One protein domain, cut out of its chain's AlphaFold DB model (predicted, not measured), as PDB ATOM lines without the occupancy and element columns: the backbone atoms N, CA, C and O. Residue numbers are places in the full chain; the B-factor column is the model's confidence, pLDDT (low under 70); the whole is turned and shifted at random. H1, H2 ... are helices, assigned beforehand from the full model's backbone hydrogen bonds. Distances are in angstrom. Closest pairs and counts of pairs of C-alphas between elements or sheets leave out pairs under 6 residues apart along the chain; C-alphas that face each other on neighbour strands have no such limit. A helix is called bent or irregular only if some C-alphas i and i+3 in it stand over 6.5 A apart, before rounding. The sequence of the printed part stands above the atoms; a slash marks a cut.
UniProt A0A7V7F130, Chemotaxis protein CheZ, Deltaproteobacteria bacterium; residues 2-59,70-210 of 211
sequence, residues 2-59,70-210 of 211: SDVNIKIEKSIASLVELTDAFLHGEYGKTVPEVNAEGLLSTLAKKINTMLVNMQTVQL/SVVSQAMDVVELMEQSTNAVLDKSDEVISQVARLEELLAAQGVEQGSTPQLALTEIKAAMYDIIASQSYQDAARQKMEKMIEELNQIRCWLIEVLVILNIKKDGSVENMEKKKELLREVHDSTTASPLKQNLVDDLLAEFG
ATOM      1  N   SER A   2     146.162  41.044  37.170       60.69
ATOM      2  CA  SER A   2     145.132  40.022  37.459       60.69
ATOM      3  C   SER A   2     143.782  40.278  36.765       60.69
ATOM      4  O   SER A   2     143.236  39.361  36.167       60.69
ATOM      5  N   ASP A   3     143.283  41.518  36.746       62.06
ATOM      6  CA  ASP A   3     141.970  41.857  36.156       62.06
ATOM      7  C   ASP A   3     141.859  41.616  34.641       62.06
ATOM      8  O   ASP A   3     140.793  41.274  34.131       62.06
ATOM      9  N   VAL A   4     142.958  41.792  33.901       64.69
ATOM     10  CA  VAL A   4     142.984  41.553  32.447       64.69
ATOM     11  C   VAL A   4     142.912  40.057  32.157       64.69
ATOM     12  O   VAL A   4     142.207  39.646  31.241       64.69
ATOM     13  N   ASN A   5     143.576  39.240  32.976       69.81
ATOM     14  CA  ASN A   5     143.574  37.790  32.815       69.81
ATOM     15  C   ASN A   5     142.192  37.194  33.140       69.81
ATOM     16  O   ASN A   5     141.680  36.382  32.379       69.81
ATOM     17  N   ILE A   6     141.526  37.709  34.181       74.19
ATOM     18  CA  ILE A   6     140.158  37.309  34.561       74.19
ATOM     19  C   ILE A   6     139.141  37.646  33.452       74.19
ATOM     20  O   ILE A   6     138.240  36.858  33.164       74.19
ATOM     21  N   LYS A   7     139.281  38.800  32.781       73.50
ATOM     22  CA  LYS A   7     138.420  39.168  31.636       73.50
ATOM     23  C   LYS A   7     138.631  38.265  30.417       73.50
ATOM     24  O   LYS A   7     137.662  37.948  29.724       73.50
ATOM     25  N   ILE A   8     139.875  37.862  30.158       76.31
ATOM     26  CA  ILE A   8     140.217  36.949  29.061       76.31
ATOM     27  C   ILE A   8     139.670  35.547  29.350       76.31
ATOM     28  O   ILE A   8     138.991  34.990  28.493       76.31
ATOM     29  N   GLU A   9     139.869  35.017  30.559       80.50
ATOM     30  CA  GLU A   9     139.324  33.717  30.973       80.50
ATOM     31  C   GLU A   9     137.796  33.680  30.872       80.50
ATOM     32  O   GLU A   9     137.244  32.743  30.300       80.50
ATOM     33  N   LYS A  10     137.107  34.733  31.327       80.38
ATOM     34  CA  LYS A  10     135.645  34.829  31.207       80.38
ATOM     35  C   LYS A  10     135.181  34.860  29.746       80.38
ATOM     36  O   LYS A  10     134.192  34.224  29.406       80.38
ATOM     37  N   SER A  11     135.907  35.569  28.881       78.69
ATOM     38  CA  SER A  11     135.602  35.635  27.446       78.69
ATOM     39  C   SER A  11     135.815  34.291  26.747       78.69
ATOM     40  O   SER A  11     135.013  33.904  25.903       78.69
ATOM     41  N   ILE A  12     136.875  33.564  27.114       81.56
ATOM     42  CA  ILE A  12     137.139  32.212  26.609       81.56
ATOM     43  C   ILE A  12     136.059  31.247  27.104       81.56
ATOM     44  O   ILE A  12     135.521  30.505  26.291       81.56
ATOM     45  N   ALA A  13     135.685  31.299  28.385       83.06
ATOM     46  CA  ALA A  13     134.612  30.473  28.939       83.06
ATOM     47  C   ALA A  13     133.285  30.688  28.194       83.06
ATOM     48  O   ALA A  13     132.655  29.722  27.777       83.06
ATOM     49  N   SER A  14     132.911  31.943  27.919       81.38
ATOM     50  CA  SER A  14     131.708  32.248  27.137       81.38
ATOM     51  C   SER A  14     131.780  31.760  25.684       81.38
ATOM     52  O   SER A  14     130.767  31.339  25.134       81.38
ATOM     53  N   LEU A  15     132.956  31.796  25.045       81.88
ATOM     54  CA  LEU A  15     133.126  31.215  23.707       81.88
ATOM     55  C   LEU A  15     133.033  29.687  23.732       81.88
ATOM     56  O   LEU A  15     132.435  29.124  22.820       81.88
ATOM     57  N   VAL A  16     133.575  29.040  24.768       84.06
ATOM     58  CA  VAL A  16     133.490  27.586  24.962       84.06
ATOM     59  C   VAL A  16     132.035  27.161  25.146       84.06
ATOM     60  O   VAL A  16     131.584  26.279  24.423       84.06
ATOM     61  N   GLU A  17     131.278  27.839  26.011       82.44
ATOM     62  CA  GLU A  17     129.839  27.593  26.195       82.44
ATOM     63  C   GLU A  17     129.045  27.769  24.892       82.44
ATOM     64  O   GLU A  17     128.126  26.998  24.611       82.44
ATOM     65  N   LEU A  18     129.399  28.762  24.069       79.62
ATOM     66  CA  LEU A  18     128.736  28.999  22.787       79.62
ATOM     67  C   LEU A  18     129.048  27.892  21.770       79.62
ATOM     68  O   LEU A  18     128.153  27.437  21.061       79.62
ATOM     69  N   THR A  19     130.307  27.455  21.692       81.12
ATOM     70  CA  THR A  19     130.698  26.325  20.837       81.12
ATOM     71  C   THR A  19     130.111  25.008  21.321       81.12
ATOM     72  O   THR A  19     129.730  24.188  20.495       81.12
ATOM     73  N   ASP A  20     129.979  24.818  22.631       80.38
ATOM     74  CA  ASP A  20     129.340  23.637  23.201       80.38
ATOM     75  C   ASP A  20     127.852  23.623  22.833       80.38
ATOM     76  O   ASP A  20     127.359  22.657  22.262       80.38
ATOM     77  N   ALA A  21     127.156  24.750  22.991       76.94
ATOM     78  CA  ALA A  21     125.779  24.907  22.522       76.94
ATOM     79  C   ALA A  21     125.633  24.638  21.009       76.94
ATOM     80  O   ALA A  21     124.706  23.952  20.584       76.94
ATOM     81  N   PHE A  22     126.575  25.128  20.196       77.00
ATOM     82  CA  PHE A  22     126.611  24.880  18.753       77.00
ATOM     83  C   PHE A  22     126.751  23.387  18.412       77.00
ATOM     84  O   PHE A  22     126.058  22.900  17.520       77.00
ATOM     85  N   LEU A  23     127.627  22.661  19.117       75.06
ATOM     86  CA  LEU A  23     127.820  21.216  18.933       75.06
ATOM     87  C   LEU A  23     126.570  20.413  19.315       75.06
ATOM     88  O   LEU A  23     126.318  19.363  18.732       75.06
ATOM     89  N   HIS A  24     125.764  20.935  20.238       72.62
ATOM     90  CA  HIS A  24     124.499  20.334  20.655       72.62
ATOM     91  C   HIS A  24     123.293  20.792  19.815       72.62
ATOM     92  O   HIS A  24     122.160  20.454  20.148       72.62
ATOM     93  N   GLY A  25     123.498  21.510  18.703       69.56
ATOM     94  CA  GLY A  25     122.411  21.947  17.814       69.56
ATOM     95  C   GLY A  25     121.611  23.150  18.332       69.56
ATOM     96  O   GLY A  25     120.576  23.518  17.768       69.56
ATOM     97  N   GLU A  26     122.069  23.802  19.404       73.94
ATOM     98  CA  GLU A  26     121.413  24.962  20.011       73.94
ATOM     99  C   GLU A  26     121.819  26.264  19.308       73.94
ATOM    100  O   GLU A  26     122.474  27.147  19.869       73.94
ATOM    101  N   TYR A  27     121.396  26.410  18.055       73.25
ATOM    102  CA  TYR A  27     121.780  27.551  17.221       73.25
ATOM    103  C   TYR A  27     121.127  28.875  17.625       73.25
ATOM    104  O   TYR A  27     121.560  29.917  17.160       73.25
ATOM    105  N   GLY A  28     120.112  28.875  18.495       66.19
ATOM    106  CA  GLY A  28     119.347  30.071  18.877       66.19
ATOM    107  C   GLY A  28     119.966  30.955  19.969       66.19
ATOM    108  O   GLY A  28     119.361  31.970  20.322       66.19
ATOM    109  N   LYS A  29     121.124  30.597  20.543       65.81
ATOM    110  CA  LYS A  29     121.745  31.397  21.613       65.81
ATOM    111  C   LYS A  29     122.320  32.707  21.075       65.81
ATOM    112  O   LYS A  29     122.923  32.757  20.007       65.81
ATOM    113  N   THR A  30     122.141  33.781  21.839       62.03
ATOM    114  CA  THR A  30     122.714  35.088  21.520       62.03
ATOM    115  C   THR A  30     124.227  35.061  21.702       62.03
ATOM    116  O   THR A  30     124.744  34.559  22.699       62.03
ATOM    117  N   VAL A  31     124.949  35.612  20.727       61.06
ATOM    118  CA  VAL A  31     126.409  35.679  20.784       61.06
ATOM    119  C   VAL A  31     126.823  36.693  21.850       61.06
ATOM    120  O   VAL A  31     126.406  37.851  21.768       61.06
ATOM    121  N   PRO A  32     127.625  36.297  22.853       62.88
ATOM    122  CA  PRO A  32     128.108  37.233  23.851       62.88
ATOM    123  C   PRO A  32     128.999  38.291  23.189       62.88
ATOM    124  O   PRO A  32     129.863  37.969  22.372       62.88
ATOM    125  N   GLU A  33     128.810  39.562  23.553       62.06
ATOM    126  CA  GLU A  33     129.725  40.637  23.160       62.06
ATOM    127  C   GLU A  33     131.090  40.412  23.820       62.06
ATOM    128  O   GLU A  33     131.337  40.774  24.973       62.06
ATOM    129  N   VAL A  34     132.001  39.786  23.077       64.19
ATOM    130  CA  VAL A  34     133.381  39.595  23.517       64.19
ATOM    131  C   VAL A  34     134.151  40.899  23.295       64.19
ATOM    132  O   VAL A  34     134.678  41.157  22.210       64.19
ATOM    133  N   ASN A  35     134.238  41.722  24.342       60.28
ATOM    134  CA  ASN A  35     135.124  42.890  24.409       60.28
ATOM    135  C   ASN A  35     136.586  42.444  24.592       60.28
ATOM    136  O   ASN A  35     137.177  42.607  25.661       60.28
ATOM    137  N   ALA A  36     137.156  41.842  23.549       63.97
ATOM    138  CA  ALA A  36     138.560  41.453  23.486       63.97
ATOM    139  C   ALA A  36     139.259  42.096  22.282       63.97
ATOM    140  O   ALA A  36     138.643  42.315  21.240       63.97
ATOM    141  N   GLU A  37     140.560  42.356  22.417       68.38
ATOM    142  CA  GLU A  37     141.433  42.832  21.341       68.38
ATOM    143  C   GLU A  37     142.287  41.679  20.781       68.38
ATOM    144  O   GLU A  37     142.526  40.669  21.446       68.38
ATOM    145  N   GLY A  38     142.747  41.804  19.533       77.44
ATOM    146  CA  GLY A  38     143.613  40.807  18.895       77.44
ATOM    147  C   GLY A  38     142.900  39.505  18.500       77.44
ATOM    148  O   GLY A  38     141.748  39.513  18.063       77.44
ATOM    149  N   LEU A  39     143.600  38.369  18.623       76.81
ATOM    150  CA  LEU A  39     143.158  37.062  18.109       76.81
ATOM    151  C   LEU A  39     141.826  36.578  18.704       76.81
ATOM    152  O   LEU A  39     141.051  35.923  18.008       76.81
ATOM    153  N   LEU A  40     141.529  36.936  19.956       79.06
ATOM    154  CA  LEU A  40     140.287  36.552  20.631       79.06
ATOM    155  C   LEU A  40     139.059  37.247  20.014       79.06
ATOM    156  O   LEU A  40     138.019  36.617  19.841       79.06
ATOM    157  N   SER A  41     139.207  38.506  19.582       80.50
ATOM    158  CA  SER A  41     138.178  39.230  18.818       80.50
ATOM    159  C   SER A  41     137.908  38.565  17.469       80.50
ATOM    160  O   SER A  41     136.763  38.390  17.054       80.50
ATOM    161  N   THR A  42     138.976  38.167  16.770       82.50
ATOM    162  CA  THR A  42     138.872  37.487  15.475       82.50
ATOM    163  C   THR A  42     138.199  36.124  15.610       82.50
ATOM    164  O   THR A  42     137.359  35.784  14.776       82.50
ATOM    165  N   LEU A  43     138.530  35.366  16.659       81.19
ATOM    166  CA  LEU A  43     137.898  34.084  16.958       81.19
ATOM    167  C   LEU A  43     136.404  34.257  17.261       81.19
ATOM    168  O   LEU A  43     135.586  33.591  16.631       81.19
ATOM    169  N   ALA A  44     136.044  35.208  18.129       81.50
ATOM    170  CA  ALA A  44     134.651  35.511  18.451       81.50
ATOM    171  C   ALA A  44     133.837  35.895  17.204       81.50
ATOM    172  O   ALA A  44     132.746  35.371  16.988       81.50
ATOM    173  N   LYS A  45     134.393  36.743  16.324       82.38
ATOM    174  CA  LYS A  45     133.751  37.109  15.049       82.38
ATOM    175  C   LYS A  45     133.547  35.905  14.131       82.38
ATOM    176  O   LYS A  45     132.473  35.770  13.557       82.38
ATOM    177  N   LYS A  46     134.546  35.025  14.002       83.50
ATOM    178  CA  LYS A  46     134.440  33.810  13.176       83.50
ATOM    179  C   LYS A  46     133.381  32.843  13.712       83.50
ATOM    180  O   LYS A  46     132.591  32.340  12.919       83.50
ATOM    181  N   ILE A  47     133.335  32.629  15.030       83.00
ATOM    182  CA  ILE A  47     132.312  31.793  15.681       83.00
ATOM    183  C   ILE A  47     130.918  32.404  15.479       83.00
ATOM    184  O   ILE A  47     129.988  31.697  15.108       83.00
ATOM    185  N   ASN A  48     130.786  33.726  15.620       81.00
ATOM    186  CA  ASN A  48     129.532  34.430  15.356       81.00
ATOM    187  C   ASN A  48     129.056  34.240  13.905       81.00
ATOM    188  O   ASN A  48     127.908  33.879  13.668       81.00
ATOM    189  N   THR A  49     129.943  34.426  12.922       83.12
ATOM    190  CA  THR A  49     129.611  34.194  11.507       83.12
ATOM    191  C   THR A  49     129.181  32.747  11.256       83.12
ATOM    192  O   THR A  49     128.226  32.520  10.521       83.12
ATOM    193  N   MET A  50     129.843  31.769  11.881       81.00
ATOM    194  CA  MET A  50     129.464  30.358  11.777       81.00
ATOM    195  C   MET A  50     128.065  30.092  12.351       81.00
ATOM    196  O   MET A  50     127.278  29.395  11.713       81.00
ATOM    197  N   LEU A  51     127.730  30.689  13.500       79.38
ATOM    198  CA  LEU A  51     126.413  30.564  14.125       79.38
ATOM    199  C   LEU A  51     125.308  31.163  13.245       79.38
ATOM    200  O   LEU A  51     124.312  30.497  12.980       79.38
ATOM    201  N   VAL A  52     125.504  32.386  12.746       81.12
ATOM    202  CA  VAL A  52     124.532  33.069  11.872       81.12
ATOM    203  C   VAL A  52     124.315  32.293  10.572       81.12
ATOM    204  O   VAL A  52     123.177  32.117  10.131       81.12
ATOM    205  N   ASN A  53     125.390  31.780   9.970       81.88
ATOM    206  CA  ASN A  53     125.281  30.936   8.783       81.88
ATOM    207  C   ASN A  53     124.468  29.669   9.083       81.88
ATOM    208  O   ASN A  53     123.594  29.322   8.290       81.88
ATOM    209  N   MET A  54     124.693  29.023  10.234       80.06
ATOM    210  CA  MET A  54     123.928  27.835  10.630       80.06
ATOM    211  C   MET A  54     122.458  28.133  10.910       80.06
ATOM    212  O   MET A  54     121.600  27.421  10.397       80.06
ATOM    213  N   GLN A  55     122.143  29.222  11.614       76.50
ATOM    214  CA  GLN A  55     120.760  29.677  11.806       76.50
ATOM    215  C   GLN A  55     120.041  29.899  10.466       76.50
ATOM    216  O   GLN A  55     118.860  29.582  10.330       76.50
ATOM    217  N   THR A  56     120.759  30.412   9.464       78.88
ATOM    218  CA  THR A  56     120.204  30.691   8.133       78.88
ATOM    219  C   THR A  56     119.885  29.410   7.355       78.88
ATOM    220  O   THR A  56     118.892  29.372   6.632       78.88
ATOM    221  N   VAL A  57     120.691  28.351   7.499       78.50
ATOM    222  CA  VAL A  57     120.480  27.074   6.785       78.50
ATOM    223  C   VAL A  57     119.644  26.059   7.566       78.50
ATOM    224  O   VAL A  57     119.106  25.137   6.958       78.50
ATOM    225  N   GLN A  58     119.475  26.241   8.881       74.19
ATOM    226  CA  GLN A  58     118.750  25.311   9.748       74.19
ATOM    227  C   GLN A  58     117.303  25.097   9.289       74.19
ATOM    228  O   GLN A  58     116.867  23.959   9.134       74.19
ATOM    229  N   LEU A  59     116.560  26.185   9.063       73.62
ATOM    230  CA  LEU A  59     115.144  26.111   8.703       73.62
ATOM    231  C   LEU A  59     114.921  25.515   7.296       73.62
ATOM    232  O   LEU A  59     114.114  24.591   7.189       73.62
ATOM    233  N   SER A  70     107.888  12.687   1.584       74.75
ATOM    234  CA  SER A  70     106.602  12.891   0.912       74.75
ATOM    235  C   SER A  70     106.767  12.991  -0.606       74.75
ATOM    236  O   SER A  70     106.030  12.349  -1.351       74.75
ATOM    237  N   VAL A  71     107.786  13.715  -1.079       76.81
ATOM    238  CA  VAL A  71     108.082  13.855  -2.517       76.81
ATOM    239  C   VAL A  71     108.486  12.517  -3.145       76.81
ATOM    240  O   VAL A  71     108.034  12.198  -4.243       76.81
ATOM    241  N   VAL A  72     109.299  11.714  -2.449       75.44
ATOM    242  CA  VAL A  72     109.654  10.359  -2.905       75.44
ATOM    243  C   VAL A  72     108.406   9.479  -2.997       75.44
ATOM    244  O   VAL A  72     108.202   8.833  -4.022       75.44
ATOM    245  N   SER A  73     107.558   9.487  -1.963       77.12
ATOM    246  CA  SER A  73     106.317   8.704  -1.943       77.12
ATOM    247  C   SER A  73     105.398   9.081  -3.104       77.12
ATOM    248  O   SER A  73     104.975   8.215  -3.858       77.12
ATOM    249  N   GLN A  74     105.172  10.380  -3.316       80.94
ATOM    250  CA  GLN A  74     104.347  10.875  -4.419       80.94
ATOM    251  C   GLN A  74     104.896  10.455  -5.788       80.94
ATOM    252  O   GLN A  74     104.127  10.128  -6.688       80.94
ATOM    253  N   ALA A  75     106.221  10.446  -5.965       79.75
ATOM    254  CA  ALA A  75     106.831   9.985  -7.208       79.75
ATOM    255  C   ALA A  75     106.604   8.479  -7.439       79.75
ATOM    256  O   ALA A  75     106.337   8.074  -8.571       79.75
ATOM    257  N   MET A  76     106.657   7.659  -6.382       78.94
ATOM    258  CA  MET A  76     106.330   6.230  -6.458       78.94
ATOM    259  C   MET A  76     104.849   6.007  -6.793       78.94
ATOM    260  O   MET A  76     104.550   5.224  -7.696       78.94
ATOM    261  N   ASP A  77     103.942   6.758  -6.165       83.81
ATOM    262  CA  ASP A  77     102.500   6.694  -6.442       83.81
ATOM    263  C   ASP A  77     102.189   7.033  -7.911       83.81
ATOM    264  O   ASP A  77     101.324   6.418  -8.538       83.81
ATOM    265  N   VAL A  78     102.916   7.990  -8.502       84.25
ATOM    266  CA  VAL A  78     102.776   8.339  -9.927       84.25
ATOM    267  C   VAL A  78     103.199   7.181 -10.833       84.25
ATOM    268  O   VAL A  78     102.530   6.939 -11.839       84.25
ATOM    269  N   VAL A  79     104.273   6.456 -10.499       83.12
ATOM    270  CA  VAL A  79     104.685   5.261 -11.260       83.12
ATOM    271  C   VAL A  79     103.602   4.192 -11.196       83.12
ATOM    272  O   VAL A  79     103.231   3.646 -12.237       83.12
ATOM    273  N   GLU A  80     103.064   3.931 -10.006       84.50
ATOM    274  CA  GLU A  80     102.003   2.943  -9.821       84.50
ATOM    275  C   GLU A  80     100.733   3.329 -10.594       84.50
ATOM    276  O   GLU A  80     100.191   2.518 -11.347       84.50
ATOM    277  N   LEU A  81     100.291   4.584 -10.486       87.00
ATOM    278  CA  LEU A  81      99.119   5.079 -11.209       87.00
ATOM    279  C   LEU A  81      99.310   4.996 -12.729       87.00
ATOM    280  O   LEU A  81      98.367   4.670 -13.457       87.00
ATOM    281  N   MET A  82     100.517   5.286 -13.218       84.44
ATOM    282  CA  MET A  82     100.858   5.191 -14.636       84.44
ATOM    283  C   MET A  82     100.842   3.737 -15.117       84.44
ATOM    284  O   MET A  82     100.334   3.461 -16.202       84.44
ATOM    285  N   GLU A  83     101.346   2.801 -14.313       84.75
ATOM    286  CA  GLU A  83     101.286   1.364 -14.599       84.75
ATOM    287  C   GLU A  83      99.840   0.855 -14.637       84.75
ATOM    288  O   GLU A  83      99.433   0.217 -15.611       84.75
ATOM    289  N   GLN A  84      99.032   1.191 -13.630       86.88
ATOM    290  CA  GLN A  84      97.618   0.813 -13.574       86.88
ATOM    291  C   GLN A  84      96.824   1.393 -14.751       86.88
ATOM    292  O   GLN A  84      96.046   0.682 -15.388       86.88
ATOM    293  N   SER A  85      97.036   2.673 -15.068       86.38
ATOM    294  CA  SER A  85      96.303   3.359 -16.137       86.38
ATOM    295  C   SER A  85      96.621   2.779 -17.510       86.38
ATOM    296  O   SER A  85      95.705   2.572 -18.304       86.38
ATOM    297  N   THR A  86      97.888   2.479 -17.804       85.88
ATOM    298  CA  THR A  86      98.227   1.888 -19.102       85.88
ATOM    299  C   THR A  86      97.736   0.452 -19.219       85.88
ATOM    300  O   THR A  86      97.177   0.116 -20.259       85.88
ATOM    301  N   ASN A  87      97.848  -0.367 -18.169       86.44
ATOM    302  CA  ASN A  87      97.259  -1.709 -18.188       86.44
ATOM    303  C   ASN A  87      95.746  -1.644 -18.449       86.44
ATOM    304  O   ASN A  87      95.246  -2.341 -19.324       86.44
ATOM    305  N   ALA A  88      95.032  -0.718 -17.797       89.38
ATOM    306  CA  ALA A  88      93.605  -0.520 -18.043       89.38
ATOM    307  C   ALA A  88      93.293  -0.094 -19.491       89.38
ATOM    308  O   ALA A  88      92.284  -0.524 -20.050       89.38
ATOM    309  N   VAL A  89      94.134   0.743 -20.111       89.88
ATOM    310  CA  VAL A  89      93.988   1.120 -21.528       89.88
ATOM    311  C   VAL A  89      94.213  -0.086 -22.438       89.88
ATOM    312  O   VAL A  89      93.402  -0.302 -23.334       89.88
ATOM    313  N   LEU A  90      95.256  -0.886 -22.196       88.56
ATOM    314  CA  LEU A  90      95.552  -2.089 -22.980       88.56
ATOM    315  C   LEU A  90      94.425  -3.123 -22.872       88.56
ATOM    316  O   LEU A  90      93.904  -3.554 -23.898       88.56
ATOM    317  N   ASP A  91      93.962  -3.415 -21.654       91.19
ATOM    318  CA  ASP A  91      92.847  -4.337 -21.407       91.19
ATOM    319  C   ASP A  91      91.568  -3.886 -22.130       91.19
ATOM    320  O   ASP A  91      90.843  -4.689 -22.724       91.19
ATOM    321  N   LYS A  92      91.278  -2.577 -22.109       91.75
ATOM    322  CA  LYS A  92      90.114  -2.010 -22.803       91.75
ATOM    323  C   LYS A  92      90.276  -2.030 -24.318       91.75
ATOM    324  O   LYS A  92      89.295  -2.289 -25.015       91.75
ATOM    325  N   SER A  93      91.476  -1.780 -24.835       91.75
ATOM    326  CA  SER A  93      91.768  -1.906 -26.263       91.75
ATOM    327  C   SER A  93      91.593  -3.350 -26.740       91.75
ATOM    328  O   SER A  93      90.950  -3.563 -27.770       91.75
ATOM    329  N   ASP A  94      92.056  -4.336 -25.970       90.88
ATOM    330  CA  ASP A  94      91.865  -5.760 -26.270       90.88
ATOM    331  C   ASP A  94      90.383  -6.162 -26.232       90.88
ATOM    332  O   ASP A  94      89.897  -6.863 -27.129       90.88
ATOM    333  N   GLU A  95      89.624  -5.661 -25.251       93.62
ATOM    334  CA  GLU A  95      88.174  -5.865 -25.173       93.62
ATOM    335  C   GLU A  95      87.463  -5.310 -26.420       93.62
ATOM    336  O   GLU A  95      86.636  -6.001 -27.023       93.62
ATOM    337  N   VAL A  96      87.817  -4.097 -26.858       92.62
ATOM    338  CA  VAL A  96      87.259  -3.484 -28.075       92.62
ATOM    339  C   VAL A  96      87.634  -4.293 -29.317       92.62
ATOM    340  O   VAL A  96      86.758  -4.583 -30.133       92.62
ATOM    341  N   ILE A  97      88.892  -4.714 -29.466       92.12
ATOM    342  CA  ILE A  97      89.335  -5.535 -30.606       92.12
ATOM    343  C   ILE A  97      88.555  -6.860 -30.659       92.12
ATOM    344  O   ILE A  97      88.110  -7.267 -31.739       92.12
ATOM    345  N   SER A  98      88.329  -7.505 -29.510       91.88
ATOM    346  CA  SER A  98      87.519  -8.726 -29.412       91.88
ATOM    347  C   SER A  98      86.053  -8.484 -29.793       91.88
ATOM    348  O   SER A  98      85.472  -9.265 -30.554       91.88
ATOM    349  N   GLN A  99      85.455  -7.381 -29.335       91.56
ATOM    350  CA  GLN A  99      84.091  -7.001 -29.712       91.56
ATOM    351  C   GLN A  99      83.966  -6.715 -31.214       91.56
ATOM    352  O   GLN A  99      82.999  -7.155 -31.838       91.56
ATOM    353  N   VAL A 100      84.954  -6.041 -31.811       90.50
ATOM    354  CA  VAL A 100      85.005  -5.804 -33.260       90.50
ATOM    355  C   VAL A 100      85.105  -7.124 -34.023       90.50
ATOM    356  O   VAL A 100      84.357  -7.322 -34.975       90.50
ATOM    357  N   ALA A 101      85.959  -8.058 -33.592       88.38
ATOM    358  CA  ALA A 101      86.061  -9.381 -34.214       88.38
ATOM    359  C   ALA A 101      84.726 -10.150 -34.161       88.38
ATOM    360  O   ALA A 101      84.288 -10.717 -35.161       88.38
ATOM    361  N   ARG A 102      84.020 -10.095 -33.026       89.50
ATOM    362  CA  ARG A 102      82.687 -10.699 -32.891       89.50
ATOM    363  C   ARG A 102      81.647 -10.037 -33.802       89.50
ATOM    364  O   ARG A 102      80.786 -10.722 -34.349       89.50
ATOM    365  N   LEU A 103      81.699  -8.714 -33.961       87.56
ATOM    366  CA  LEU A 103      80.817  -7.985 -34.879       87.56
ATOM    367  C   LEU A 103      81.095  -8.347 -36.342       87.56
ATOM    368  O   LEU A 103      80.149  -8.516 -37.108       87.56
ATOM    369  N   GLU A 104      82.360  -8.520 -36.723       86.62
ATOM    370  CA  GLU A 104      82.735  -8.992 -38.061       86.62
ATOM    371  C   GLU A 104      82.186 -10.394 -38.350       86.62
ATOM    372  O   GLU A 104      81.629 -10.608 -39.427       86.62
ATOM    373  N   GLU A 105      82.276 -11.327 -37.396       87.00
ATOM    374  CA  GLU A 105      81.691 -12.670 -37.527       87.00
ATOM    375  C   GLU A 105      80.167 -12.618 -37.708       87.00
ATOM    376  O   GLU A 105      79.616 -13.311 -38.566       87.00
ATOM    377  N   LEU A 106      79.477 -11.767 -36.940       87.50
ATOM    378  CA  LEU A 106      78.028 -11.581 -37.056       87.50
ATOM    379  C   LEU A 106      77.626 -10.978 -38.409       87.50
ATOM    380  O   LEU A 106      76.643 -11.419 -39.004       87.50
ATOM    381  N   LEU A 107      78.379  -9.995 -38.909       85.19
ATOM    382  CA  LEU A 107      78.141  -9.388 -40.223       85.19
ATOM    383  C   LEU A 107      78.413 -10.379 -41.360       85.19
ATOM    384  O   LEU A 107      77.629 -10.455 -42.308       85.19
ATOM    385  N   ALA A 108      79.473 -11.181 -41.247       83.06
ATOM    386  CA  ALA A 108      79.766 -12.248 -42.198       83.06
ATOM    387  C   ALA A 108      78.650 -13.308 -42.216       83.06
ATOM    388  O   ALA A 108      78.213 -13.725 -43.289       83.06
ATOM    389  N   ALA A 109      78.123 -13.688 -41.047       84.50
ATOM    390  CA  ALA A 109      76.993 -14.612 -40.933       84.50
ATOM    391  C   ALA A 109      75.684 -14.051 -41.527       84.50
ATOM    392  O   ALA A 109      74.834 -14.819 -41.974       84.50
ATOM    393  N   GLN A 110      75.526 -12.724 -41.568       84.81
ATOM    394  CA  GLN A 110      74.403 -12.044 -42.227       84.81
ATOM    395  C   GLN A 110      74.600 -11.856 -43.742       84.81
ATOM    396  O   GLN A 110      73.729 -11.290 -44.402       84.81
ATOM    397  N   GLY A 111      75.707 -12.345 -44.311       77.69
ATOM    398  CA  GLY A 111      75.980 -12.260 -45.747       77.69
ATOM    399  C   GLY A 111      76.387 -10.865 -46.219       77.69
ATOM    400  O   GLY A 111      76.254 -10.563 -47.402       77.69
ATOM    401  N   VAL A 112      76.864 -10.005 -45.313       76.75
ATOM    402  CA  VAL A 112      77.405  -8.693 -45.680       76.75
ATOM    403  C   VAL A 112      78.718  -8.893 -46.443       76.75
ATOM    404  O   VAL A 112      79.633  -9.553 -45.948       76.75
ATOM    405  N   GLU A 113      78.813  -8.335 -47.653       73.31
ATOM    406  CA  GLU A 113      80.016  -8.450 -48.484       73.31
ATOM    407  C   GLU A 113      81.235  -7.790 -47.825       73.31
ATOM    408  O   GLU A 113      81.154  -6.715 -47.215       73.31
ATOM    409  N   GLN A 114      82.401  -8.425 -47.988       68.06
ATOM    410  CA  GLN A 114      83.671  -7.816 -47.604       68.06
ATOM    411  C   GLN A 114      83.885  -6.511 -48.384       68.06
ATOM    412  O   GLN A 114      83.694  -6.463 -49.595       68.06
ATOM    413  N   GLY A 115      84.289  -5.450 -47.681       66.31
ATOM    414  CA  GLY A 115      84.448  -4.112 -48.265       66.31
ATOM    415  C   GLY A 115      83.189  -3.243 -48.212       66.31
ATOM    416  O   GLY A 115      83.214  -2.107 -48.683       66.31
ATOM    417  N   SER A 116      82.103  -3.731 -47.606       78.50
ATOM    418  CA  SER A 116      80.962  -2.887 -47.258       78.50
ATOM    419  C   SER A 116      81.357  -1.791 -46.251       78.50
ATOM    420  O   SER A 116      82.305  -1.933 -45.472       78.50
ATOM    421  N   THR A 117      80.608  -0.687 -46.240       81.19
ATOM    422  CA  THR A 117      80.803   0.443 -45.315       81.19
ATOM    423  C   THR A 117      80.942   0.018 -43.838       81.19
ATOM    424  O   THR A 117      81.849   0.525 -43.177       81.19
ATOM    425  N   PRO A 118      80.135  -0.926 -43.301       79.31
ATOM    426  CA  PRO A 118      80.320  -1.410 -41.931       79.31
ATOM    427  C   PRO A 118      81.599  -2.242 -41.716       79.31
ATOM    428  O   PRO A 118      82.214  -2.105 -40.661       79.31
ATOM    429  N   GLN A 119      82.059  -3.048 -42.683       80.69
ATOM    430  CA  GLN A 119      83.345  -3.761 -42.556       80.69
ATOM    431  C   GLN A 119      84.545  -2.801 -42.560       80.69
ATOM    432  O   GLN A 119      85.500  -2.996 -41.805       80.69
ATOM    433  N   LEU A 120      84.498  -1.763 -43.400       83.31
ATOM    434  CA  LEU A 120      85.541  -0.736 -43.452       83.31
ATOM    435  C   LEU A 120      85.631   0.022 -42.122       83.31
ATOM    436  O   LEU A 120      86.722   0.143 -41.574       83.31
ATOM    437  N   ALA A 121      84.490   0.414 -41.546       85.25
ATOM    438  CA  ALA A 121      84.449   1.074 -40.241       85.25
ATOM    439  C   ALA A 121      85.037   0.201 -39.114       85.25
ATOM    440  O   ALA A 121      85.777   0.695 -38.269       85.25
ATOM    441  N   LEU A 122      84.760  -1.108 -39.105       86.50
ATOM    442  CA  LEU A 122      85.337  -2.037 -38.121       86.50
ATOM    443  C   LEU A 122      86.855  -2.195 -38.289       86.50
ATOM    444  O   LEU A 122      87.590  -2.243 -37.300       86.50
ATOM    445  N   THR A 123      87.332  -2.203 -39.535       86.38
ATOM    446  CA  THR A 123      88.767  -2.246 -39.846       86.38
ATOM    447  C   THR A 123      89.473  -0.972 -39.377       86.38
ATOM    448  O   THR A 123      90.542  -1.051 -38.773       86.38
ATOM    449  N   GLU A 124      88.859   0.195 -39.588       89.31
ATOM    450  CA  GLU A 124      89.364   1.482 -39.098       89.31
ATOM    451  C   GLU A 124      89.406   1.539 -37.566       89.31
ATOM    452  O   GLU A 124      90.398   1.997 -37.002       89.31
ATOM    453  N   ILE A 125      88.386   1.011 -36.877       89.38
ATOM    454  CA  ILE A 125      88.376   0.929 -35.407       89.38
ATOM    455  C   ILE A 125      89.530   0.049 -34.907       89.38
ATOM    456  O   ILE A 125      90.243   0.450 -33.989       89.38
ATOM    457  N   LYS A 126      89.758  -1.123 -35.513       88.88
ATOM    458  CA  LYS A 126      90.901  -1.985 -35.163       88.88
ATOM    459  C   LYS A 126      92.241  -1.300 -35.411       88.88
ATOM    460  O   LYS A 126      93.114  -1.375 -34.551       88.88
ATOM    461  N   ALA A 127      92.400  -0.629 -36.551       89.38
ATOM    462  CA  ALA A 127      93.616   0.117 -36.861       89.38
ATOM    463  C   ALA A 127      93.874   1.214 -35.815       89.38
ATOM    464  O   ALA A 127      94.963   1.272 -35.252       89.38
ATOM    465  N   ALA A 128      92.846   1.992 -35.463       90.50
ATOM    466  CA  ALA A 128      92.940   3.011 -34.422       90.50
ATOM    467  C   ALA A 128      93.281   2.419 -33.040       90.50
ATOM    468  O   ALA A 128      94.050   3.021 -32.295       90.50
ATOM    469  N   MET A 129      92.752   1.241 -32.687       90.31
ATOM    470  CA  MET A 129      93.117   0.563 -31.434       90.31
ATOM    471  C   MET A 129      94.577   0.098 -31.432       90.31
ATOM    472  O   MET A 129      95.262   0.285 -30.429       90.31
ATOM    473  N   TYR A 130      95.083  -0.452 -32.541       89.06
ATOM    474  CA  TYR A 130      96.499  -0.809 -32.647       89.06
ATOM    475  C   TYR A 130      97.414   0.415 -32.584       89.06
ATOM    476  O   TYR A 130      98.462   0.339 -31.949       89.06
ATOM    477  N   ASP A 131      97.003   1.546 -33.159       89.56
ATOM    478  CA  ASP A 131      97.731   2.811 -33.027       89.56
ATOM    479  C   ASP A 131      97.734   3.315 -31.576       89.56
ATOM    480  O   ASP A 131      98.765   3.789 -31.096       89.56
ATOM    481  N   ILE A 132      96.627   3.165 -30.835       87.31
ATOM    482  CA  ILE A 132      96.574   3.478 -29.396       87.31
ATOM    483  C   ILE A 132      97.543   2.579 -28.622       87.31
ATOM    484  O   ILE A 132      98.360   3.105 -27.866       87.31
ATOM    485  N   ILE A 133      97.514   1.262 -28.843       86.06
ATOM    486  CA  ILE A 133      98.430   0.307 -28.197       86.06
ATOM    487  C   ILE A 133      99.889   0.657 -28.526       86.06
ATOM    488  O   ILE A 133     100.720   0.754 -27.625       86.06
ATOM    489  N   ALA A 134     100.199   0.919 -29.797       86.06
ATOM    490  CA  ALA A 134     101.536   1.313 -30.231       86.06
ATOM    491  C   ALA A 134     101.971   2.641 -29.599       86.06
ATOM    492  O   ALA A 134     103.116   2.775 -29.172       86.06
ATOM    493  N   SER A 135     101.057   3.608 -29.469       84.56
ATOM    494  CA  SER A 135     101.346   4.886 -28.818       84.56
ATOM    495  C   SER A 135     101.695   4.726 -27.340       84.56
ATOM    496  O   SER A 135     102.476   5.522 -26.839       84.56
ATOM    497  N   GLN A 136     101.213   3.686 -26.649       82.31
ATOM    498  CA  GLN A 136     101.583   3.422 -25.253       82.31
ATOM    499  C   GLN A 136     103.039   2.948 -25.095       82.31
ATOM    500  O   GLN A 136     103.544   2.916 -23.976       82.31
ATOM    501  N   SER A 137     103.775   2.656 -26.177       76.38
ATOM    502  CA  SER A 137     105.171   2.199 -26.089       76.38
ATOM    503  C   SER A 137     106.129   3.226 -25.463       76.38
ATOM    504  O   SER A 137     107.204   2.848 -24.999       76.38
ATOM    505  N   TYR A 138     105.777   4.521 -25.429       75.44
ATOM    506  CA  TYR A 138     106.591   5.536 -24.738       75.44
ATOM    507  C   TYR A 138     106.611   5.334 -23.213       75.44
ATOM    508  O   TYR A 138     107.503   5.859 -22.540       75.44
ATOM    509  N   GLN A 139     105.637   4.593 -22.671       79.56
ATOM    510  CA  GLN A 139     105.447   4.401 -21.240       79.56
ATOM    511  C   GLN A 139     106.655   3.719 -20.593       79.56
ATOM    512  O   GLN A 139     107.063   4.141 -19.517       79.56
ATOM    513  N   ASP A 140     107.276   2.738 -21.251       78.88
ATOM    514  CA  ASP A 140     108.479   2.074 -20.729       78.88
ATOM    515  C   ASP A 140     109.626   3.079 -20.520       78.88
ATOM    516  O   ASP A 140     110.216   3.175 -19.444       78.88
ATOM    517  N   ALA A 141     109.857   3.952 -21.505       80.25
ATOM    518  CA  ALA A 141     110.851   5.017 -21.396       80.25
ATOM    519  C   ALA A 141     110.489   6.060 -20.319       80.25
ATOM    520  O   ALA A 141     111.378   6.610 -19.664       80.25
ATOM    521  N   ALA A 142     109.200   6.356 -20.132       79.12
ATOM    522  CA  ALA A 142     108.732   7.243 -19.071       79.12
ATOM    523  C   ALA A 142     108.884   6.602 -17.678       79.12
ATOM    524  O   ALA A 142     109.335   7.282 -16.755       79.12
ATOM    525  N   ARG A 143     108.607   5.297 -17.543       81.31
ATOM    526  CA  ARG A 143     108.773   4.516 -16.309       81.31
ATOM    527  C   ARG A 143     110.236   4.492 -15.887       81.31
ATOM    528  O   ARG A 143     110.543   4.912 -14.780       81.31
ATOM    529  N   GLN A 144     111.144   4.138 -16.796       82.38
ATOM    530  CA  GLN A 144     112.588   4.118 -16.524       82.38
ATOM    531  C   GLN A 144     113.121   5.491 -16.092       82.38
ATOM    532  O   GLN A 144     113.945   5.597 -15.181       82.38
ATOM    533  N   LYS A 145     112.651   6.573 -16.729       82.25
ATOM    534  CA  LYS A 145     113.014   7.939 -16.317       82.25
ATOM    535  C   LYS A 145     112.485   8.281 -14.927       82.25
ATOM    536  O   LYS A 145     113.198   8.941 -14.174       82.25
ATOM    537  N   MET A 146     111.272   7.848 -14.594       80.06
ATOM    538  CA  MET A 146     110.678   8.077 -13.279       80.06
ATOM    539  C   MET A 146     111.382   7.260 -12.192       80.06
ATOM    540  O   MET A 146     111.719   7.807 -11.150       80.06
ATOM    541  N   GLU A 147     111.706   5.993 -12.455       81.56
ATOM    542  CA  GLU A 147     112.494   5.140 -11.553       81.56
ATOM    543  C   GLU A 147     113.866   5.758 -11.261       81.56
ATOM    544  O   GLU A 147     114.287   5.835 -10.107       81.56
ATOM    545  N   LYS A 148     114.536   6.296 -12.288       84.00
ATOM    546  CA  LYS A 148     115.793   7.027 -12.102       84.00
ATOM    547  C   LYS A 148     115.616   8.298 -11.263       84.00
ATOM    548  O   LYS A 148     116.451   8.582 -10.412       84.00
ATOM    549  N   MET A 149     114.537   9.049 -11.481       79.88
ATOM    550  CA  MET A 149     114.220  10.239 -10.683       79.88
ATOM    551  C   MET A 149     113.946   9.884  -9.216       79.88
ATOM    552  O   MET A 149     114.408  10.589  -8.324       79.88
ATOM    553  N   ILE A 150     113.238   8.783  -8.957       81.06
ATOM    554  CA  ILE A 150     112.982   8.269  -7.606       81.06
ATOM    555  C   ILE A 150     114.296   7.886  -6.921       81.06
ATOM    556  O   ILE A 150     114.488   8.203  -5.749       81.06
ATOM    557  N   GLU A 151     115.220   7.245  -7.637       81.06
ATOM    558  CA  GLU A 151     116.546   6.911  -7.107       81.06
ATOM    559  C   GLU A 151     117.349   8.172  -6.743       81.06
ATOM    560  O   GLU A 151     117.875   8.276  -5.634       81.06
ATOM    561  N   GLU A 152     117.381   9.176  -7.625       78.94
ATOM    562  CA  GLU A 152     118.047  10.460  -7.358       78.94
ATOM    563  C   GLU A 152     117.409  11.200  -6.164       78.94
ATOM    564  O   GLU A 152     118.119  11.706  -5.291       78.94
ATOM    565  N   LEU A 153     116.077  11.215  -6.067       77.94
ATOM    566  CA  LEU A 153     115.356  11.799  -4.931       77.94
ATOM    567  C   LEU A 153     115.639  11.052  -3.623       77.94
ATOM    568  O   LEU A 153     115.813  11.685  -2.581       77.94
ATOM    569  N   ASN A 154     115.737   9.723  -3.668       75.75
ATOM    570  CA  ASN A 154     116.113   8.911  -2.513       75.75
ATOM    571  C   ASN A 154     117.532   9.225  -2.034       75.75
ATOM    572  O   ASN A 154     117.755   9.323  -0.827       75.75
ATOM    573  N   GLN A 155     118.478   9.428  -2.950       75.94
ATOM    574  CA  GLN A 155     119.841   9.833  -2.599       75.94
ATOM    575  C   GLN A 155     119.864  11.216  -1.948       75.94
ATOM    576  O   GLN A 155     120.474  11.381  -0.892       75.94
ATOM    577  N   ILE A 156     119.134  12.184  -2.513       76.44
ATOM    578  CA  ILE A 156     118.991  13.522  -1.922       76.44
ATOM    579  C   ILE A 156     118.372  13.427  -0.524       76.44
ATOM    580  O   ILE A 156     118.865  14.066   0.403       76.44
ATOM    581  N   ARG A 157     117.337  12.599  -0.342       72.50
ATOM    582  CA  ARG A 157     116.725  12.343   0.969       72.50
ATOM    583  C   ARG A 157     117.749  11.788   1.963       72.50
ATOM    584  O   ARG A 157     117.845  12.309   3.070       72.50
ATOM    585  N   CYS A 158     118.535  10.782   1.578       70.19
ATOM    586  CA  CYS A 158     119.575  10.214   2.440       70.19
ATOM    587  C   CYS A 158     120.633  11.257   2.827       70.19
ATOM    588  O   CYS A 158     120.979  11.355   4.002       70.19
ATOM    589  N   TRP A 159     121.098  12.078   1.880       75.12
ATOM    590  CA  TRP A 159     122.041  13.160   2.176       75.12
ATOM    591  C   TRP A 159     121.443  14.212   3.108       75.12
ATOM    592  O   TRP A 159     122.117  14.674   4.022       75.12
ATOM    593  N   LEU A 160     120.176  14.587   2.919       73.88
ATOM    594  CA  LEU A 160     119.496  15.534   3.806       73.88
ATOM    595  C   LEU A 160     119.404  14.993   5.234       73.88
ATOM    596  O   LEU A 160     119.697  15.721   6.177       73.88
ATOM    597  N   ILE A 161     119.057  13.716   5.388       70.75
ATOM    598  CA  ILE A 161     119.016  13.036   6.685       70.75
ATOM    599  C   ILE A 161     120.404  13.001   7.325       70.75
ATOM    600  O   ILE A 161     120.548  13.360   8.491       70.75
ATOM    601  N   GLU A 162     121.432  12.621   6.568       70.44
ATOM    602  CA  GLU A 162     122.811  12.591   7.051       70.44
ATOM    603  C   GLU A 162     123.251  13.974   7.545       70.44
ATOM    604  O   GLU A 162     123.773  14.107   8.653       70.44
ATOM    605  N   VAL A 163     122.969  15.027   6.775       73.75
ATOM    606  CA  VAL A 163     123.289  16.404   7.160       73.75
ATOM    607  C   VAL A 163     122.478  16.836   8.389       73.75
ATOM    608  O   VAL A 163     123.037  17.475   9.280       73.75
ATOM    609  N   LEU A 164     121.201  16.465   8.498       70.81
ATOM    610  CA  LEU A 164     120.378  16.752   9.680       70.81
ATOM    611  C   LEU A 164     120.896  16.054  10.942       70.81
ATOM    612  O   LEU A 164     120.866  16.658  12.019       70.81
ATOM    613  N   VAL A 165     121.402  14.825  10.809       70.38
ATOM    614  CA  VAL A 165     122.000  14.063  11.912       70.38
ATOM    615  C   VAL A 165     123.349  14.658  12.315       70.38
ATOM    616  O   VAL A 165     123.578  14.883  13.502       70.38
ATOM    617  N   ILE A 166     124.227  14.959  11.352       70.06
ATOM    618  CA  ILE A 166     125.552  15.551  11.612       70.06
ATOM    619  C   ILE A 166     125.421  16.933  12.255       70.06
ATOM    620  O   ILE A 166     126.168  17.262  13.175       70.06
ATOM    621  N   LEU A 167     124.483  17.745  11.768       67.44
ATOM    622  CA  LEU A 167     124.238  19.089  12.285       67.44
ATOM    623  C   LEU A 167     123.294  19.094  13.497       67.44
ATOM    624  O   LEU A 167     122.974  20.160  14.000       67.44
ATOM    625  N   ASN A 168     122.829  17.937  13.974       67.00
ATOM    626  CA  ASN A 168     121.959  17.816  15.148       67.00
ATOM    627  C   ASN A 168     120.805  18.845  15.173       67.00
ATOM    628  O   ASN A 168     120.528  19.486  16.185       67.00
ATOM    629  N   ILE A 169     120.148  19.050  14.029       61.06
ATOM    630  CA  ILE A 169     119.217  20.174  13.821       61.06
ATOM    631  C   ILE A 169     117.890  20.015  14.598       61.06
ATOM    632  O   ILE A 169     117.080  20.950  14.627       61.06
ATOM    633  N   LYS A 170     117.690  18.896  15.316       51.66
ATOM    634  CA  LYS A 170     116.578  18.696  16.263       51.66
ATOM    635  C   LYS A 170     117.001  18.200  17.656       51.66
ATOM    636  O   LYS A 170     118.074  17.655  17.878       51.66
ATOM    637  N   LYS A 171     116.095  18.456  18.602       41.53
ATOM    638  CA  LYS A 171     116.304  18.905  19.988       41.53
ATOM    639  C   LYS A 171     116.573  17.817  21.042       41.53
ATOM    640  O   LYS A 171     116.345  18.091  22.214       41.53
ATOM    641  N   ASP A 172     117.070  16.636  20.679       40.91
ATOM    642  CA  ASP A 172     117.428  15.607  21.674       40.91
ATOM    643  C   ASP A 172     118.930  15.307  21.662       40.91
ATOM    644  O   ASP A 172     119.428  14.370  21.027       40.91
ATOM    645  N   GLY A 173     119.650  16.156  22.400       43.31
ATOM    646  CA  GLY A 173     121.089  16.097  22.655       43.31
ATOM    647  C   GLY A 173     121.490  15.068  23.715       43.31
ATOM    648  O   GLY A 173     122.155  15.420  24.684       43.31
ATOM    649  N   SER A 174     121.106  13.798  23.549       46.81
ATOM    650  CA  SER A 174     121.710  12.705  24.328       46.81
ATOM    651  C   SER A 174     122.850  12.053  23.541       46.81
ATOM    652  O   SER A 174     122.667  11.615  22.404       46.81
ATOM    653  N   VAL A 175     124.026  11.948  24.166       46.88
ATOM    654  CA  VAL A 175     125.232  11.282  23.631       46.88
ATOM    655  C   VAL A 175     124.976   9.797  23.330       46.88
ATOM    656  O   VAL A 175     125.537   9.248  22.386       46.88
ATOM    657  N   GLU A 176     124.059   9.165  24.063       46.56
ATOM    658  CA  GLU A 176     123.638   7.768  23.865       46.56
ATOM    659  C   GLU A 176     122.833   7.582  22.563       46.56
ATOM    660  O   GLU A 176     122.833   6.514  21.952       46.56
ATOM    661  N   ASN A 177     122.212   8.664  22.086       54.38
ATOM    662  CA  ASN A 177     121.518   8.704  20.809       54.38
ATOM    663  C   ASN A 177     122.507   8.815  19.637       54.38
ATOM    664  O   ASN A 177     122.200   8.337  18.558       54.38
ATOM    665  N   MET A 178     123.707   9.384  19.808       45.28
ATOM    666  CA  MET A 178     124.654   9.590  18.697       45.28
ATOM    667  C   MET A 178     125.262   8.297  18.140       45.28
ATOM    668  O   MET A 178     125.429   8.198  16.926       45.28
ATOM    669  N   GLU A 179     125.602   7.316  18.984       51.84
ATOM    670  CA  GLU A 179     126.123   6.026  18.499       51.84
ATOM    671  C   GLU A 179     125.024   5.175  17.861       51.84
ATOM    672  O   GLU A 179     125.244   4.623  16.786       51.84
ATOM    673  N   LYS A 180     123.812   5.164  18.436       56.44
ATOM    674  CA  LYS A 180     122.631   4.565  17.794       56.44
ATOM    675  C   LYS A 180     122.288   5.239  16.464       56.44
ATOM    676  O   LYS A 180     122.056   4.545  15.485       56.44
ATOM    677  N   LYS A 181     122.335   6.574  16.398       54.94
ATOM    678  CA  LYS A 181     122.113   7.367  15.174       54.94
ATOM    679  C   LYS A 181     123.188   7.104  14.118       54.94
ATOM    680  O   LYS A 181     122.868   7.045  12.936       54.94
ATOM    681  N   LYS A 182     124.450   6.904  14.516       56.28
ATOM    682  CA  LYS A 182     125.532   6.479  13.610       56.28
ATOM    683  C   LYS A 182     125.354   5.049  13.109       56.28
ATOM    684  O   LYS A 182     125.629   4.803  11.940       56.28
ATOM    685  N   GLU A 183     124.907   4.130  13.961       59.44
ATOM    686  CA  GLU A 183     124.647   2.741  13.565       59.44
ATOM    687  C   GLU A 183     123.428   2.648  12.633       59.44
ATOM    688  O   GLU A 183     123.515   1.994  11.601       59.44
ATOM    689  N   LEU A 184     122.357   3.404  12.903       57.41
ATOM    690  CA  LEU A 184     121.189   3.540  12.022       57.41
ATOM    691  C   LEU A 184     121.554   4.172  10.672       57.41
ATOM    692  O   LEU A 184     121.140   3.679   9.628       57.41
ATOM    693  N   LEU A 185     122.387   5.221  10.658       55.91
ATOM    694  CA  LEU A 185     122.928   5.779   9.410       55.91
ATOM    695  C   LEU A 185     123.775   4.757   8.640       55.91
ATOM    696  O   LEU A 185     123.750   4.744   7.408       55.91
ATOM    697  N   ARG A 186     124.506   3.886   9.345       59.56
ATOM    698  CA  ARG A 186     125.278   2.806   8.723       59.56
ATOM    699  C   ARG A 186     124.366   1.722   8.145       59.56
ATOM    700  O   ARG A 186     124.607   1.290   7.025       59.56
ATOM    701  N   GLU A 187     123.282   1.355   8.825       56.66
ATOM    702  CA  GLU A 187     122.268   0.429   8.295       56.66
ATOM    703  C   GLU A 187     121.516   1.005   7.080       56.66
ATOM    704  O   GLU A 187     121.260   0.280   6.112       56.66
ATOM    705  N   VAL A 188     121.225   2.313   7.070       53.62
ATOM    706  CA  VAL A 188     120.655   3.027   5.907       53.62
ATOM    707  C   VAL A 188     121.632   3.040   4.723       53.62
ATOM    708  O   VAL A 188     121.204   2.954   3.570       53.62
ATOM    709  N   HIS A 189     122.939   3.125   4.991       51.00
ATOM    710  CA  HIS A 189     123.992   3.092   3.973       51.00
ATOM    711  C   HIS A 189     124.231   1.673   3.413       51.00
ATOM    712  O   HIS A 189     124.395   1.502   2.203       51.00
ATOM    713  N   ASP A 190     124.214   0.649   4.272       51.53
ATOM    714  CA  ASP A 190     124.496  -0.746   3.900       51.53
ATOM    715  C   ASP A 190     123.332  -1.416   3.157       51.53
ATOM    716  O   ASP A 190     123.531  -2.277   2.295       51.53
ATOM    717  N   SER A 191     122.100  -0.986   3.414       45.84
ATOM    718  CA  SER A 191     120.962  -1.358   2.583       45.84
ATOM    719  C   SER A 191     120.980  -0.486   1.325       45.84
ATOM    720  O   SER A 191     120.415   0.587   1.291       45.84
ATOM    721  N   THR A 192     121.660  -0.866   0.246       40.62
ATOM    722  CA  THR A 192     121.741  -0.022  -0.973       40.62
ATOM    723  C   THR A 192     120.520  -0.167  -1.900       40.62
ATOM    724  O   THR A 192     120.419   0.510  -2.913       40.62
ATOM    725  N   THR A 193     119.520  -0.979  -1.556       40.19
ATOM    726  CA  THR A 193     118.340  -1.230  -2.404       40.19
ATOM    727  C   THR A 193     117.129  -0.396  -1.990       40.19
ATOM    728  O   THR A 193     116.718  -0.421  -0.833       40.19
ATOM    729  N   ALA A 194     116.557   0.361  -2.933       45.09
ATOM    730  CA  ALA A 194     115.303   1.111  -2.796       45.09
ATOM    731  C   ALA A 194     114.124   0.166  -2.494       45.09
ATOM    732  O   ALA A 194     113.397  -0.266  -3.383       45.09
ATOM    733  N   SER A 195     113.982  -0.228  -1.233       48.25
ATOM    734  CA  SER A 195     112.943  -1.140  -0.763       48.25
ATOM    735  C   SER A 195     112.050  -0.420   0.253       48.25
ATOM    736  O   SER A 195     112.556   0.456   0.959       48.25
ATOM    737  N   PRO A 196     110.767  -0.802   0.402       50.62
ATOM    738  CA  PRO A 196     109.849  -0.234   1.401       50.62
ATOM    739  C   PRO A 196     110.412  -0.257   2.831       50.62
ATOM    740  O   PRO A 196     110.096   0.599   3.650       50.62
ATOM    741  N   LEU A 197     111.321  -1.200   3.112       46.06
ATOM    742  CA  LEU A 197     112.070  -1.287   4.367       46.06
ATOM    743  C   LEU A 197     112.881  -0.018   4.689       46.06
ATOM    744  O   LEU A 197     112.981   0.353   5.853       46.06
ATOM    745  N   LYS A 198     113.436   0.662   3.674       59.00
ATOM    746  CA  LYS A 198     114.162   1.928   3.860       59.00
ATOM    747  C   LYS A 198     113.247   3.058   4.281       59.00
ATOM    748  O   LYS A 198     113.700   3.949   4.980       59.00
ATOM    749  N   GLN A 199     112.010   3.055   3.794       57.09
ATOM    750  CA  GLN A 199     111.070   4.123   4.087       57.09
ATOM    751  C   GLN A 199     110.665   4.060   5.555       57.09
ATOM    752  O   GLN A 199     110.851   5.047   6.240       57.09
ATOM    753  N   ASN A 200     110.334   2.873   6.072       59.59
ATOM    754  CA  ASN A 200     110.090   2.690   7.506       59.59
ATOM    755  C   ASN A 200     111.305   3.077   8.361       59.59
ATOM    756  O   ASN A 200     111.143   3.776   9.347       59.59
ATOM    757  N   LEU A 201     112.526   2.687   7.970       59.28
ATOM    758  CA  LEU A 201     113.736   3.034   8.729       59.28
ATOM    759  C   LEU A 201     114.030   4.544   8.707       59.28
ATOM    760  O   LEU A 201     114.457   5.116   9.706       59.28
ATOM    761  N   VAL A 202     113.814   5.191   7.561       61.44
ATOM    762  CA  VAL A 202     113.936   6.643   7.407       61.44
ATOM    763  C   VAL A 202     112.848   7.367   8.194       61.44
ATOM    764  O   VAL A 202     113.153   8.364   8.838       61.44
ATOM    765  N   ASP A 203     111.617   6.868   8.173       64.19
ATOM    766  CA  ASP A 203     110.476   7.438   8.884       64.19
ATOM    767  C   ASP A 203     110.631   7.257  10.401       64.19
ATOM    768  O   ASP A 203     110.385   8.198  11.148       64.19
ATOM    769  N   ASP A 204     111.139   6.111  10.860       65.38
ATOM    770  CA  ASP A 204     111.493   5.855  12.261       65.38
ATOM    771  C   ASP A 204     112.619   6.792  12.719       65.38
ATOM    772  O   ASP A 204     112.552   7.374  13.803       65.38
ATOM    773  N   LEU A 205     113.633   7.002  11.870       64.31
ATOM    774  CA  LEU A 205     114.707   7.951  12.145       64.31
ATOM    775  C   LEU A 205     114.145   9.377  12.222       64.31
ATOM    776  O   LEU A 205     114.388  10.083  13.195       64.31
ATOM    777  N   LEU A 206     113.352   9.803  11.241       62.47
ATOM    778  CA  LEU A 206     112.711  11.119  11.236       62.47
ATOM    779  C   LEU A 206     111.817  11.323  12.469       62.47
ATOM    780  O   LEU A 206     111.940  12.365  13.121       62.47
ATOM    781  N   ALA A 207     111.046  10.309  12.864       66.88
ATOM    782  CA  ALA A 207     110.215  10.315  14.063       66.88
ATOM    783  C   ALA A 207     111.044  10.426  15.354       66.88
ATOM    784  O   ALA A 207     110.683  11.202  16.242       66.88
ATOM    785  N   GLU A 208     112.189   9.737  15.457       57.50
ATOM    786  CA  GLU A 208     113.136   9.901  16.575       57.50
ATOM    787  C   GLU A 208     113.746  11.308  16.631       57.50
ATOM    788  O   GLU A 208     114.072  11.813  17.709       57.50
ATOM    789  N   PHE A 209     113.886  11.973  15.485       51.03
ATOM    790  CA  PHE A 209     114.279  13.376  15.438       51.03
ATOM    791  C   PHE A 209     113.090  14.327  15.645       51.03
ATOM    792  O   PHE A 209     113.320  15.518  15.826       51.03
ATOM    793  N   GLY A 210     111.847  13.844  15.699       49.50
ATOM    794  CA  GLY A 210     110.630  14.637  15.895       49.50
ATOM    795  C   GLY A 210     110.131  15.329  14.626       49.50
ATOM    796  O   GLY A 210     109.553  16.417  14.728       49.50
TER     797      GLY A 210
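AT A GLANCE: This is residues 2 to 59 and 70 to 210 of the 211 residues of the protein "Chemotaxis protein CheZ" of Deltaproteobacteria bacterium (UniProt A0A7V7F130). The model is a long, thin rod: H4 and then H5 run back beside the longest helix, H3, and H5 continues past where H3 begins. The hairpin of H6 and H7 folds back beside H5, and H1 and H2 lie loosely side by side at the other end of the rod from H4. The printed part has 199 residues with seven named helices, H1 to H7 in chain order, and no named strand: all helix. It is extended, with a radius of gyration of the C-alphas of 32.8 A and spans of 120 by 32 by 22 A.

HOW THE PARTS SIT: H3, residues 70 to 109, touches H4, residues 117 to 135, with residues 90 to 104 alone, a hairpin at a shallow tilt of 22 degrees; their closest C-alphas, of Ser 93 and Met 129, are 5.9 A apart. With residues 71 to 86 alone H3 touches H5, residues 138 to 166, opposite ways at a shallow tilt of 15 degrees; the closest C-alphas, of Val 72 and Ile 150, are 6.1 A apart. H4 and H5 meet only through their link. H5, H6, residues 175 to 190, and H7, residues 196 to 209, form an up and down bundle, each running against the one before. H5 and H6 are close but not clearly touching, and H5 and H7 are near each other. H6 touches H7 with residues 184 to 188 alone, closest at the C-alphas of Val 188 and Lys 198, 6.9 A. H1, residues 2 to 23, and H2, residues 39 to 59, only just touch, with 3 pairs of C-alphas within 8 A, closest at Leu 15 and Ala 44, 7.0 A. Every O i to N i+4 pair is within hydrogen-bond range in H1, H3, H4, H5 and H7, 16 of 17 in H2 and 10 of 12 in H6.

IN THESE COORDINATES: H3 begins at C-alpha 70 (106.602, 12.891, 0.912) and is 58.2 A long; H5 is 42.2 A, H1 31.6 A and H2 31.5 A. H2 is only just irregular, C-alphas 56 and 59 being 6.8 A apart. H7 ends at C-alpha 209 (114.279, 13.376, 15.438).

THE WHOLE: The two C-alphas farthest apart, of Ser 2 and Gly 111, are 120.2 A apart. Residues 60 to 69 are not printed, and C-alphas 59 and 70 are 17.6 A apart across the cut. The link from H1 to H2 is long, 15 residues. The mean pLDDT of the printed part is 74.1, with 61 residues under 70, among them 167 to 210.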